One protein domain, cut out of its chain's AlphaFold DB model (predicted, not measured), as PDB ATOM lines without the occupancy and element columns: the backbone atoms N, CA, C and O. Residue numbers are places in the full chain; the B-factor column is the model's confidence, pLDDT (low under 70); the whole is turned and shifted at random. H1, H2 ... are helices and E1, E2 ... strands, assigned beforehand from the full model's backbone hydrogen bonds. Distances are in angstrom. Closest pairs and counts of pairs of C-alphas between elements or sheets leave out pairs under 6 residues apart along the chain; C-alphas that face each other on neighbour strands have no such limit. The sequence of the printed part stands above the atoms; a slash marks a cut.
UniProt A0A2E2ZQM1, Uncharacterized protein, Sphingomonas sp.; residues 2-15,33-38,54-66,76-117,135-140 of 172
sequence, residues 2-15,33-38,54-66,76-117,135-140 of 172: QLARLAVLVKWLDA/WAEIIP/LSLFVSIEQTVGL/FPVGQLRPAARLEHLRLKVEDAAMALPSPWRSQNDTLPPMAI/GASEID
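Overview. This is residues 2 to 15, 33 to 38, 54 to 66, 76 to 117 and 135 to 140 of the 172 residues of an uncharacterized protein of Sphingomonas sp. (UniProt A0A2E2ZQM1). Two short parallel strands, E1 and E2, lie side by side as a narrow sheet, with H1 over one face, chiefly over E1, and the tiny helix H2 continuing directly from the end of E2. The longest helix, H3, stands off from these four as a separate rod, and after it the unnamed residues 99 to 117 swing out in a wide loop and fold back. There are 81 residues printed in five pieces, with three named helices and two named strands in the order H1, E1, E2, H2, H3, and the class is mixed, helices and strands. The whole is compact, with a radius of gyration of the C-alphas of 13.4 A and spans of 35 by 33 by 27 A.

Along the chain. Look first for the sheet. E1 is residues 35 to 38 and begins at C-alpha 35, at (-4.166, -6.949, -23.255). Its neighbour E2 is residues 55 to 59, 13.1 A from first to last C-alpha, and H2 follows as residues 60 to 63, 5.3 A long. Go back to the start of the printed part for H1, residues 3 to 15: find C-alpha 3 at (-0.205, -7.277, -6.758), from where the helix runs 18.4 A to C-alpha 15. H3 is residues 83 to 98, the longest helix with 16 residues; it runs 22.7 A from C-alpha 83 to C-alpha 98 at (-18.393, -5.134, -5.634).

Arrangement. Begin with E1 and E2, which are parallel, with 28 degrees between their N-to-C directions. The C-alphas of Ile 36 and Leu 56 face each other at 4.9 A. Between these strands you will find N 37 and O 56 within hydrogen-bond range at 2.8 A, and N 58 and O 37 at 3.1 A. Step outward to H1: its residues 6 to 14 make 7 pairs of C-alphas within 10 A with E1 and 1 with E2. The closest C-alphas of H1 and E1 are those of Val 10 and Ile 36, 7.5 A apart, while H1 and E2 are apart. From Ser 59, the last residue of E2, a tight link with no residues between leads into H2. H1 and H2 touch, H1 with its residues 3 to 6 alone; the closest C-alphas are those of Leu 3 and Gln 62, 7.0 A apart. The closest C-alphas of E1 and H2 are those of Pro 38 and Ile 60, 5.1 A apart. H3 touches no helix and is apart from H1, H2, E1 and E2. In H1 and H3 every O i to N i+4 pair is within hydrogen-bond range; H2 is too short for such a pair, and its one O i to N i+3 pair is within range.

Size, cuts and confidence. The two C-alphas farthest apart are those of Val 78 and Glu 138, at 37.6 A, while Gln 2 and Asp 140, the first and last printed, have C-alphas 9.5 A apart. Watch for four cuts. Residues 16 to 32 are not printed, with 9.0 A from C-alpha 15 to C-alpha 33; residues 39 to 53 are missing across 13.7 A, from C-alpha 38 to C-alpha 54. Residues 67 to 75 are missing across 24.6 A, from C-alpha 66 to C-alpha 76, and residues 118 to 134 across 11.6 A, from C-alpha 117 to C-alpha 135. The links H1 to E1, E1 to E2 and H2 to H3 run across cuts. Residues 99 to 117 hold no named element, and their C-alphas lie 6 to 20 A from the mean of all C-alphas. The mean pLDDT of the printed part is 83.1; look for values under 70 at residues 2 to 3 and 101 to 110.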
ATOM      1  N   GLN A   2      -1.711  -4.767  -3.502       54.16
ATOM      2  CA  GLN A   2      -2.094  -4.484  -4.885       54.16
ATOM      3  C   GLN A   2      -1.837  -5.619  -5.890       54.16
ATOM      4  O   GLN A   2      -2.707  -5.959  -6.692       54.16
ATOM      5  N   LEU A   3      -0.673  -6.270  -5.793       58.88
ATOM      6  CA  LEU A   3      -0.205  -7.277  -6.758       58.88
ATOM      7  C   LEU A   3      -1.123  -8.485  -6.884       58.88
ATOM      8  O   LEU A   3      -1.310  -9.018  -7.974       58.88
ATOM      9  N   ALA A   4      -1.752  -8.886  -5.779       71.31
ATOM     10  CA  ALA A   4      -2.668 -10.014  -5.785       71.31
ATOM     11  C   ALA A   4      -3.919  -9.738  -6.635       71.31
ATOM     12  O   ALA A   4      -4.454 -10.664  -7.235       71.31
ATOM     13  N   ARG A   5      -4.388  -8.484  -6.715       82.19
ATOM     14  CA  ARG A   5      -5.638  -8.149  -7.413       82.19
ATOM     15  C   ARG A   5      -5.451  -8.060  -8.922       82.19
ATOM     16  O   ARG A   5      -6.199  -8.699  -9.659       82.19
ATOM     17  N   LEU A   6      -4.428  -7.338  -9.376       86.75
ATOM     18  CA  LEU A   6      -4.140  -7.246 -10.807       86.75
ATOM     19  C   LEU A   6      -3.716  -8.613 -11.381       86.75
ATOM     20  O   LEU A   6      -4.142  -8.966 -12.477       86.75
ATOM     21  N   ALA A   7      -3.013  -9.453 -10.608       87.38
ATOM     22  CA  ALA A   7      -2.739 -10.842 -10.994       87.38
ATOM     23  C   ALA A   7      -4.016 -11.674 -11.237       87.38
ATOM     24  O   ALA A   7      -4.045 -12.513 -12.139       87.38
ATOM     25  N   VAL A   8      -5.080 -11.455 -10.451       87.81
ATOM     26  CA  VAL A   8      -6.369 -12.141 -10.655       87.81
ATOM     27  C   VAL A   8      -7.019 -11.695 -11.961       87.81
ATOM     28  O   VAL A   8      -7.526 -12.548 -12.689       87.81
ATOM     29  N   LEU A   9      -6.960 -10.400 -12.293       88.69
ATOM     30  CA  LEU A   9      -7.428  -9.913 -13.591       88.69
ATOM     31  C   LEU A   9      -6.643 -10.551 -14.739       88.69
ATOM     32  O   LEU A   9      -7.259 -11.094 -15.649       88.69
ATOM     33  N   VAL A  10      -5.308 -10.548 -14.680       89.25
ATOM     34  CA  VAL A  10      -4.455 -11.154 -15.719       89.25
ATOM     35  C   VAL A  10      -4.827 -12.622 -15.938       89.25
ATOM     36  O   VAL A  10      -5.116 -13.032 -17.059       89.25
ATOM     37  N   LYS A  11      -4.954 -13.398 -14.858       88.38
ATOM     38  CA  LYS A  11      -5.370 -14.804 -14.935       88.38
ATOM     39  C   LYS A  11      -6.768 -14.978 -15.540       88.38
ATOM     40  O   LYS A  11      -7.018 -15.950 -16.253       88.38
ATOM     41  N   TRP A  12      -7.694 -14.070 -15.237       88.12
ATOM     42  CA  TRP A  12      -9.044 -14.089 -15.797       88.12
ATOM     43  C   TRP A  12      -9.049 -13.764 -17.299       88.12
ATOM     44  O   TRP A  12      -9.765 -14.412 -18.065       88.12
ATOM     45  N   LEU A  13      -8.214 -12.817 -17.734       89.56
ATOM     46  CA  LEU A  13      -8.020 -12.476 -19.144       89.56
ATOM     47  C   LEU A  13      -7.394 -13.635 -19.925       89.56
ATOM     48  O   LEU A  13      -7.872 -13.964 -21.013       89.56
ATOM     49  N   ASP A  14      -6.393 -14.302 -19.349       87.81
ATOM     50  CA  ASP A  14      -5.794 -15.508 -19.923       87.81
ATOM     51  C   ASP A  14      -6.849 -16.598 -20.117       87.81
ATOM     52  O   ASP A  14      -7.002 -17.119 -21.218       87.81
ATOM     53  N   ALA A  15      -7.638 -16.892 -19.078       86.19
ATOM     54  CA  ALA A  15      -8.711 -17.881 -19.148       86.19
ATOM     55  C   ALA A  15      -9.780 -17.519 -20.196       86.19
ATOM     56  O   ALA A  15     -10.271 -18.396 -20.905       86.19
ATOM     57  N   TRP A  33      -8.407 -11.739 -25.390       91.31
ATOM     58  CA  TRP A  33      -9.644 -11.106 -24.945       91.31
ATOM     59  C   TRP A  33      -9.430  -9.625 -24.606       91.31
ATOM     60  O   TRP A  33     -10.238  -8.792 -24.999       91.31
ATOM     61  N   ALA A  34      -8.348  -9.291 -23.915       92.94
ATOM     62  CA  ALA A  34      -7.820  -7.941 -23.735       92.94
ATOM     63  C   ALA A  34      -6.346  -8.070 -23.363       92.94
ATOM     64  O   ALA A  34      -5.940  -9.122 -22.860       92.94
ATOM     65  N   GLU A  35      -5.587  -7.006 -23.576       92.81
ATOM     66  CA  GLU A  35      -4.166  -6.949 -23.255       92.81
ATOM     67  C   GLU A  35      -3.933  -5.875 -22.196       92.81
ATOM     68  O   GLU A  35      -4.421  -4.753 -22.331       92.81
ATOM     69  N   ILE A  36      -3.219  -6.218 -21.124       93.12
ATOM     70  CA  ILE A  36      -2.827  -5.256 -20.092       93.12
ATOM     71  C   ILE A  36      -1.517  -4.611 -20.531       93.12
ATOM     72  O   ILE A  36      -0.524  -5.307 -20.725       93.12
ATOM     73  N   ILE A  37      -1.516  -3.287 -20.656       93.25
ATOM     74  CA  ILE A  37      -0.362  -2.510 -21.097       93.25
ATOM     75  C   ILE A  37       0.088  -1.614 -19.937       93.25
ATOM     76  O   ILE A  37      -0.620  -0.664 -19.589       93.25
ATOM     77  N   PRO A  38       1.242  -1.909 -19.314       93.38
ATOM     78  CA  PRO A  38       1.853  -1.018 -18.338       93.38
ATOM     79  C   PRO A  38       2.291   0.279 -19.027       93.38
ATOM     80  O   PRO A  38       3.063   0.233 -19.983       93.38
ATOM     81  N   LEU A  54      -8.452  -4.871 -27.476       94.12
ATOM     82  CA  LEU A  54      -8.843  -4.190 -26.243       94.12
ATOM     83  C   LEU A  54      -7.591  -3.994 -25.384       94.12
ATOM     84  O   LEU A  54      -7.265  -4.851 -24.568       94.12
ATOM     85  N   SER A  55      -6.895  -2.883 -25.605       94.19
ATOM     86  CA  SER A  55      -5.717  -2.477 -24.833       94.19
ATOM     87  C   SER A  55      -6.150  -1.795 -23.538       94.19
ATOM     88  O   SER A  55      -6.819  -0.772 -23.580       94.19
ATOM     89  N   LEU A  56      -5.817  -2.358 -22.383       95.12
ATOM     90  CA  LEU A  56      -6.165  -1.830 -21.065       95.12
ATOM     91  C   LEU A  56      -4.906  -1.277 -20.399       95.12
ATOM     92  O   LEU A  56      -3.986  -2.030 -20.083       95.12
ATOM     93  N   PHE A  57      -4.868   0.028 -20.170       95.06
ATOM     94  CA  PHE A  57      -3.734   0.699 -19.554       95.06
ATOM     95  C   PHE A  57      -3.783   0.583 -18.035       95.06
ATOM     96  O   PHE A  57      -4.817   0.810 -17.402       95.06
ATOM     97  N   VAL A  58      -2.642   0.254 -17.444       93.50
ATOM     98  CA  VAL A  58      -2.425   0.240 -15.994       93.50
ATOM     99  C   VAL A  58      -1.117   0.955 -15.696       93.50
ATOM    100  O   VAL A  58      -0.210   0.951 -16.527       93.50
ATOM    101  N   SER A  59      -1.012   1.587 -14.529       92.12
ATOM    102  CA  SER A  59       0.207   2.326 -14.207       92.12
ATOM    103  C   SER A  59       1.364   1.358 -13.962       92.12
ATOM    104  O   SER A  59       1.163   0.240 -13.472       92.12
ATOM    105  N   ILE A  60       2.589   1.770 -14.287       91.19
ATOM    106  CA  ILE A  60       3.774   0.929 -14.065       91.19
ATOM    107  C   ILE A  60       3.888   0.535 -12.582       91.19
ATOM    108  O   ILE A  60       4.203  -0.621 -12.287       91.19
ATOM    109  N   GLU A  61       3.535   1.411 -11.632       88.62
ATOM    110  CA  GLU A  61       3.587   1.075 -10.200       88.62
ATOM    111  C   GLU A  61       2.650  -0.086  -9.830       88.62
ATOM    112  O   GLU A  61       3.009  -0.935  -9.013       88.62
ATOM    113  N   GLN A  62       1.482  -0.185 -10.477       89.75
ATOM    114  CA  GLN A  62       0.514  -1.267 -10.252       89.75
ATOM    115  C   GLN A  62       1.027  -2.640 -10.712       89.75
ATOM    116  O   GLN A  62       0.497  -3.675 -10.299       89.75
ATOM    117  N   THR A  63       2.054  -2.657 -11.563       88.50
ATOM    118  CA  THR A  63       2.564  -3.863 -12.229       88.50
ATOM    119  C   THR A  63       3.807  -4.464 -11.577       88.50
ATOM    120  O   THR A  63       4.252  -5.542 -11.974       88.50
ATOM    121  N   VAL A  64       4.356  -3.816 -10.546       85.31
ATOM    122  CA  VAL A  64       5.627  -4.187  -9.899       85.31
ATOM    123  C   VAL A  64       5.595  -5.600  -9.305       85.31
ATOM    124  O   VAL A  64       5.108  -5.813  -8.208       85.31
ATOM    125  N   GLY A  65       6.197  -6.586  -9.967       81.38
ATOM    126  CA  GLY A  65       6.227  -7.976  -9.479       81.38
ATOM    127  C   GLY A  65       5.196  -8.895 -10.137       81.38
ATOM    128  O   GLY A  65       5.072 -10.055  -9.745       81.38
ATOM    129  N   LEU A  66       4.495  -8.404 -11.158       85.25
ATOM    130  CA  LEU A  66       3.825  -9.235 -12.150       85.25
ATOM    131  C   LEU A  66       4.788  -9.524 -13.307       85.25
ATOM    132  O   LEU A  66       5.576  -8.666 -13.699       85.25
ATOM    133  N   PHE A  76      -4.902  -7.832 -34.276       90.12
ATOM    134  CA  PHE A  76      -6.300  -8.187 -34.525       90.12
ATOM    135  C   PHE A  76      -6.723  -9.457 -33.753       90.12
ATOM    136  O   PHE A  76      -6.226 -10.553 -34.047       90.12
ATOM    137  N   PRO A  77      -7.684  -9.375 -32.811       90.62
ATOM    138  CA  PRO A  77      -8.011 -10.502 -31.951       90.62
ATOM    139  C   PRO A  77      -9.059 -11.408 -32.614       90.62
ATOM    140  O   PRO A  77     -10.273 -11.194 -32.521       90.62
ATOM    141  N   VAL A  78      -8.587 -12.453 -33.299       88.50
ATOM    142  CA  VAL A  78      -9.433 -13.424 -34.015       88.50
ATOM    143  C   VAL A  78     -10.556 -13.948 -33.108       88.50
ATOM    144  O   VAL A  78     -10.311 -14.427 -32.006       88.50
ATOM    145  N   GLY A  79     -11.808 -13.857 -33.562       84.06
ATOM    146  CA  GLY A  79     -12.972 -14.341 -32.807       84.06
ATOM    147  C   GLY A  79     -13.448 -13.436 -31.659       84.06
ATOM    148  O   GLY A  79     -14.471 -13.746 -31.057       84.06
ATOM    149  N   GLN A  80     -12.782 -12.306 -31.391       86.62
ATOM    150  CA  GLN A  80     -13.093 -11.374 -30.293       86.62
ATOM    151  C   GLN A  80     -13.333  -9.937 -30.803       86.62
ATOM    152  O   GLN A  80     -12.821  -8.955 -30.276       86.62
ATOM    153  N   LEU A  81     -14.149  -9.790 -31.847       86.94
ATOM    154  CA  LEU A  81     -14.253  -8.562 -32.661       86.94
ATOM    155  C   LEU A  81     -15.088  -7.419 -32.052       86.94
ATOM    156  O   LEU A  81     -15.547  -6.540 -32.771       86.94
ATOM    157  N   ARG A  82     -15.388  -7.461 -30.750       89.62
ATOM    158  CA  ARG A  82     -16.280  -6.491 -30.088       89.62
ATOM    159  C   ARG A  82     -15.597  -5.897 -28.856       89.62
ATOM    160  O   ARG A  82     -15.922  -6.307 -27.740       89.62
ATOM    161  N   PRO A  83     -14.621  -4.987 -29.021       92.25
ATOM    162  CA  PRO A  83     -13.874  -4.417 -27.897       92.25
ATOM    163  C   PRO A  83     -14.784  -3.707 -26.884       92.25
ATOM    164  O   PRO A  83     -14.668  -3.975 -25.693       92.25
ATOM    165  N   ALA A  84     -15.770  -2.929 -27.339       92.12
ATOM    166  CA  ALA A  84     -16.731  -2.255 -26.466       92.12
ATOM    167  C   ALA A  84     -17.572  -3.231 -25.619       92.12
ATOM    168  O   ALA A  84     -17.692  -3.080 -24.405       92.12
ATOM    169  N   ALA A  85     -18.108  -4.287 -26.243       91.12
ATOM    170  CA  ALA A  85     -18.890  -5.304 -25.535       91.12
ATOM    171  C   ALA A  85     -18.036  -6.109 -24.541       91.12
ATOM    172  O   ALA A  85     -18.529  -6.513 -23.489       91.12
ATOM    173  N   ARG A  86     -16.757  -6.337 -24.867       92.75
ATOM    174  CA  ARG A  86     -15.794  -6.943 -23.943       92.75
ATOM    175  C   ARG A  86     -15.557  -6.025 -22.747       92.75
ATOM    176  O   ARG A  86     -15.758  -6.472 -21.624       92.75
ATOM    177  N   LEU A  87     -15.252  -4.746 -22.964       93.94
ATOM    178  CA  LEU A  87     -15.057  -3.785 -21.875       93.94
ATOM    179  C   LEU A  87     -16.280  -3.707 -20.944       93.94
ATOM    180  O   LEU A  87     -16.130  -3.766 -19.725       93.94
ATOM    181  N   GLU A  88     -17.493  -3.661 -21.498       91.56
ATOM    182  CA  GLU A  88     -18.726  -3.681 -20.700       91.56
ATOM    183  C   GLU A  88     -18.892  -4.992 -19.913       91.56
ATOM    184  O   GLU A  88     -19.324  -4.980 -18.761       91.56
ATOM    185  N   HIS A  89     -18.512  -6.132 -20.494       90.00
ATOM    186  CA  HIS A  89     -18.528  -7.409 -19.782       90.00
ATOM    187  C   HIS A  89     -17.531  -7.427 -18.611       90.00
ATOM    188  O   HIS A  89     -17.883  -7.912 -17.536       90.00
ATOM    189  N   LEU A  90     -16.332  -6.856 -18.775       90.88
ATOM    190  CA  LEU A  90     -15.385  -6.670 -17.669       90.88
ATOM    191  C   LEU A  90     -15.998  -5.796 -16.569       90.88
ATOM    192  O   LEU A  90     -15.985  -6.197 -15.407       90.88
ATOM    193  N   ARG A  91     -16.597  -4.654 -16.929       91.06
ATOM    194  CA  ARG A  91     -17.276  -3.765 -15.973       91.06
ATOM    195  C   ARG A  91     -18.342  -4.505 -15.166       91.06
ATOM    196  O   ARG A  91     -18.312  -4.449 -13.942       91.06
ATOM    197  N   LEU A  92     -19.226  -5.255 -15.829       87.75
ATOM    198  CA  LEU A  92     -20.263  -6.060 -15.168       87.75
ATOM    199  C   LEU A  92     -19.666  -7.089 -14.198       87.75
ATOM    200  O   LEU A  92     -20.166  -7.268 -13.090       87.75
ATOM    201  N   LYS A  93     -18.566  -7.751 -14.578       85.75
ATOM    202  CA  LYS A  93     -17.891  -8.727 -13.710       85.75
ATOM    203  C   LYS A  93     -17.327  -8.084 -12.444       85.75
ATOM    204  O   LYS A  93     -17.427  -8.690 -11.377       85.75
ATOM    205  N   VAL A  94     -16.759  -6.885 -12.560       87.06
ATOM    206  CA  VAL A  94     -16.240  -6.116 -11.420       87.06
ATOM    207  C   VAL A  94     -17.379  -5.564 -10.556       87.06
ATOM    208  O   VAL A  94     -17.295  -5.610  -9.331       87.06
ATOM    209  N   GLU A  95     -18.470  -5.108 -11.168       84.75
ATOM    210  CA  GLU A  95     -19.665  -4.627 -10.469       84.75
ATOM    211  C   GLU A  95     -20.319  -5.732  -9.625       84.75
ATOM    212  O   GLU A  95     -20.584  -5.539  -8.438       84.75
ATOM    213  N   ASP A  96     -20.499  -6.924 -10.197       80.75
ATOM    214  CA  ASP A  96     -21.029  -8.079  -9.466       80.75
ATOM    215  C   ASP A  96     -20.147  -8.463  -8.271       80.75
ATOM    216  O   ASP A  96     -20.657  -8.873  -7.223       80.75
ATOM    217  N   ALA A  97     -18.825  -8.320  -8.417       77.06
ATOM    218  CA  ALA A  97     -17.882  -8.549  -7.332       77.06
ATOM    219  C   ALA A  97     -18.002  -7.491  -6.228       77.06
ATOM    220  O   ALA A  97     -17.979  -7.842  -5.050       77.06
ATOM    221  N   ALA A  98     -18.181  -6.218  -6.592       77.62
ATOM    222  CA  ALA A  98     -18.393  -5.134  -5.634       77.62
ATOM    223  C   ALA A  98     -19.707  -5.298  -4.849       77.62
ATOM    224  O   ALA A  98     -19.755  -5.003  -3.658       77.62
ATOM    225  N   MET A  99     -20.759  -5.820  -5.487       76.62
ATOM    226  CA  MET A  99     -22.057  -6.069  -4.849       76.62
ATOM    227  C   MET A  99     -22.139  -7.406  -4.087       76.62
ATOM    228  O   MET A  99     -23.168  -7.693  -3.474       76.62
ATOM    229  N   ALA A 100     -21.085  -8.233  -4.127       73.19
ATOM    230  CA  ALA A 100     -21.039  -9.572  -3.528       73.19
ATOM    231  C   ALA A 100     -22.245 -10.464  -3.903       73.19
ATOM    232  O   ALA A 100     -22.721 -11.269  -3.095       73.19
ATOM    233  N   LEU A 101     -22.766 -10.319  -5.128       67.38
ATOM    234  CA  LEU A 101     -23.991 -11.006  -5.532       67.38
ATOM    235  C   LEU A 101     -23.755 -12.515  -5.704       67.38
ATOM    236  O   LEU A 101     -22.818 -12.923  -6.402       67.38
ATOM    237  N   PRO A 102     -24.627 -13.376  -5.138       61.31
ATOM    238  CA  PRO A 102     -24.552 -14.809  -5.371       61.31
ATOM    239  C   PRO A 102     -24.795 -15.091  -6.853       61.31
ATOM    240  O   PRO A 102     -25.865 -14.823  -7.395       61.31
ATOM    241  N   SER A 103     -23.785 -15.650  -7.513       61.03
ATOM    242  CA  SER A 103     -23.844 -16.010  -8.926       61.03
ATOM    243  C   SER A 103     -23.911 -17.534  -9.066       61.03
ATOM    244  O   SER A 103     -22.863 -18.171  -9.161       61.03
ATOM    245  N   PRO A 104     -25.111 -18.150  -9.087       57.81
ATOM    246  CA  PRO A 104     -25.265 -19.611  -9.075       57.81
ATOM    247  C   PRO A 104     -24.691 -20.306 -10.322       57.81
ATOM    248  O   PRO A 104     -24.487 -21.515 -10.318       57.81
ATOM    249  N   TRP A 105     -24.401 -19.543 -11.378       55.62
ATOM    250  CA  TRP A 105     -23.791 -20.012 -12.626       55.62
ATOM    251  C   TRP A 105     -22.269 -19.805 -12.681       55.62
ATOM    252  O   TRP A 105     -21.644 -20.198 -13.664       55.62
ATOM    253  N   ARG A 106     -21.660 -19.155 -11.678       57.59
ATOM    254  CA  ARG A 106     -20.213 -18.888 -11.643       57.59
ATOM    255  C   ARG A 106     -19.494 -19.934 -10.808       57.59
ATOM    256  O   ARG A 106     -19.959 -20.335  -9.745       57.59
ATOM    257  N   SER A 107     -18.309 -20.330 -11.266       56.59
ATOM    258  CA  SER A 107     -17.373 -21.030 -10.390       56.59
ATOM    259  C   SER A 107     -16.909 -20.075  -9.282       56.59
ATOM    260  O   SER A 107     -16.773 -18.877  -9.531       56.59
ATOM    261  N   GLN A 108     -16.615 -20.582  -8.079       48.88
ATOM    262  CA  GLN A 108     -16.081 -19.773  -6.966       48.88
ATOM    263  C   GLN A 108     -14.770 -19.035  -7.306       48.88
ATOM    264  O   GLN A 108     -14.377 -18.130  -6.584       48.88
ATOM    265  N   ASN A 109     -14.114 -19.401  -8.413       54.25
ATOM    266  CA  ASN A 109     -12.874 -18.799  -8.896       54.25
ATOM    267  C   ASN A 109     -13.088 -17.787 -10.044       54.25
ATOM    268  O   ASN A 109     -12.106 -17.288 -10.582       54.25
ATOM    269  N   ASP A 110     -14.336 -17.502 -10.443       62.94
ATOM    270  CA  ASP A 110     -14.698 -16.560 -11.527       62.94
ATOM    271  C   ASP A 110     -15.141 -15.182 -10.985       62.94
ATOM    272  O   ASP A 110     -15.987 -14.492 -11.559       62.94
ATOM    273  N   THR A 111     -14.613 -14.794  -9.824       73.12
ATOM    274  CA  THR A 111     -14.834 -13.476  -9.221       73.12
ATOM    275  C   THR A 111     -13.590 -12.618  -9.386       73.12
ATOM    276  O   THR A 111     -12.540 -12.922  -8.816       73.12
ATOM    277  N   LEU A 112     -13.721 -11.536 -10.151       84.31
ATOM    278  CA  LEU A 112     -12.719 -10.478 -10.194       84.31
ATOM    279  C   LEU A 112     -12.708  -9.708  -8.865       84.31
ATOM    280  O   LEU A 112     -13.743  -9.626  -8.208       84.31
ATOM    281  N   PRO A 113     -11.571  -9.139  -8.441       83.88
ATOM    282  CA  PRO A 113     -11.564  -8.197  -7.332       83.88
ATOM    283  C   PRO A 113     -12.271  -6.888  -7.733       83.88
ATOM    284  O   PRO A 113     -12.319  -6.561  -8.920       83.88
ATOM    285  N   PRO A 114     -12.772  -6.101  -6.766       86.38
ATOM    286  CA  PRO A 114     -13.176  -4.724  -7.028       86.38
ATOM    287  C   PRO A 114     -12.017  -3.918  -7.634       86.38
ATOM    288  O   PRO A 114     -10.890  -3.976  -7.135       86.38
ATOM    289  N   MET A 115     -12.296  -3.190  -8.713       89.75
ATOM    290  CA  MET A 115     -11.343  -2.390  -9.491       89.75
ATOM    291  C   MET A 115     -12.068  -1.152 -10.023       89.75
ATOM    292  O   MET A 115     -13.269  -1.212 -10.287       89.75
ATOM    293  N   ALA A 116     -11.355  -0.046 -10.187       91.44
ATOM    294  CA  ALA A 116     -11.869   1.117 -10.891       91.44
ATOM    295  C   ALA A 116     -11.597   0.971 -12.390       91.44
ATOM    296  O   ALA A 116     -10.516   0.533 -12.789       91.44
ATOM    297  N   ILE A 117     -12.571   1.341 -13.221       93.88
ATOM    298  CA  ILE A 117     -12.408   1.361 -14.675       93.88
ATOM    299  C   ILE A 117     -12.767   2.747 -15.192       93.88
ATOM    300  O   ILE A 117     -13.906   3.203 -15.065       93.88
ATOM    301  N   GLY A 135     -12.641  11.674 -11.066       87.12
ATOM    302  CA  GLY A 135     -12.673  11.750  -9.598       87.12
ATOM    303  C   GLY A 135     -12.049  10.530  -8.907       87.12
ATOM    304  O   GLY A 135     -12.363  10.229  -7.750       87.12
ATOM    305  N   ALA A 136     -11.183   9.808  -9.622       84.12
ATOM    306  CA  ALA A 136     -10.538   8.580  -9.174       84.12
ATOM    307  C   ALA A 136      -9.140   8.806  -8.564       84.12
ATOM    308  O   ALA A 136      -8.538   7.847  -8.088       84.12
ATOM    309  N   SER A 137      -8.637  10.046  -8.497       82.00
ATOM    310  CA  SER A 137      -7.295  10.372  -7.971       82.00
ATOM    311  C   SER A 137      -7.092   9.999  -6.501       82.00
ATOM    312  O   SER A 137      -5.974   9.743  -6.069       82.00
ATOM    313  N   GLU A 138      -8.171   9.987  -5.713       80.56
ATOM    314  CA  GLU A 138      -8.133   9.641  -4.286       80.56
ATOM    315  C   GLU A 138      -8.338   8.139  -4.031       80.56
ATOM    316  O   GLU A 138      -8.451   7.719  -2.877       80.56
ATOM    317  N   ILE A 139      -8.463   7.323  -5.084       78.25
ATOM    318  CA  ILE A 139      -8.615   5.879  -4.926       78.25
ATOM    319  C   ILE A 139      -7.306   5.305  -4.398       78.25
ATOM    320  O   ILE A 139      -6.243   5.470  -4.990       78.25
ATOM    321  N   ASP A 140      -7.407   4.580  -3.286       80.00
ATOM    322  CA  ASP A 140      -6.305   3.778  -2.786       80.00
ATOM    323  C   ASP A 140      -6.005   2.654  -3.787       80.00
ATOM    324  O   ASP A 140      -6.706   1.639  -3.825       80.00
TER     325      ASP A 140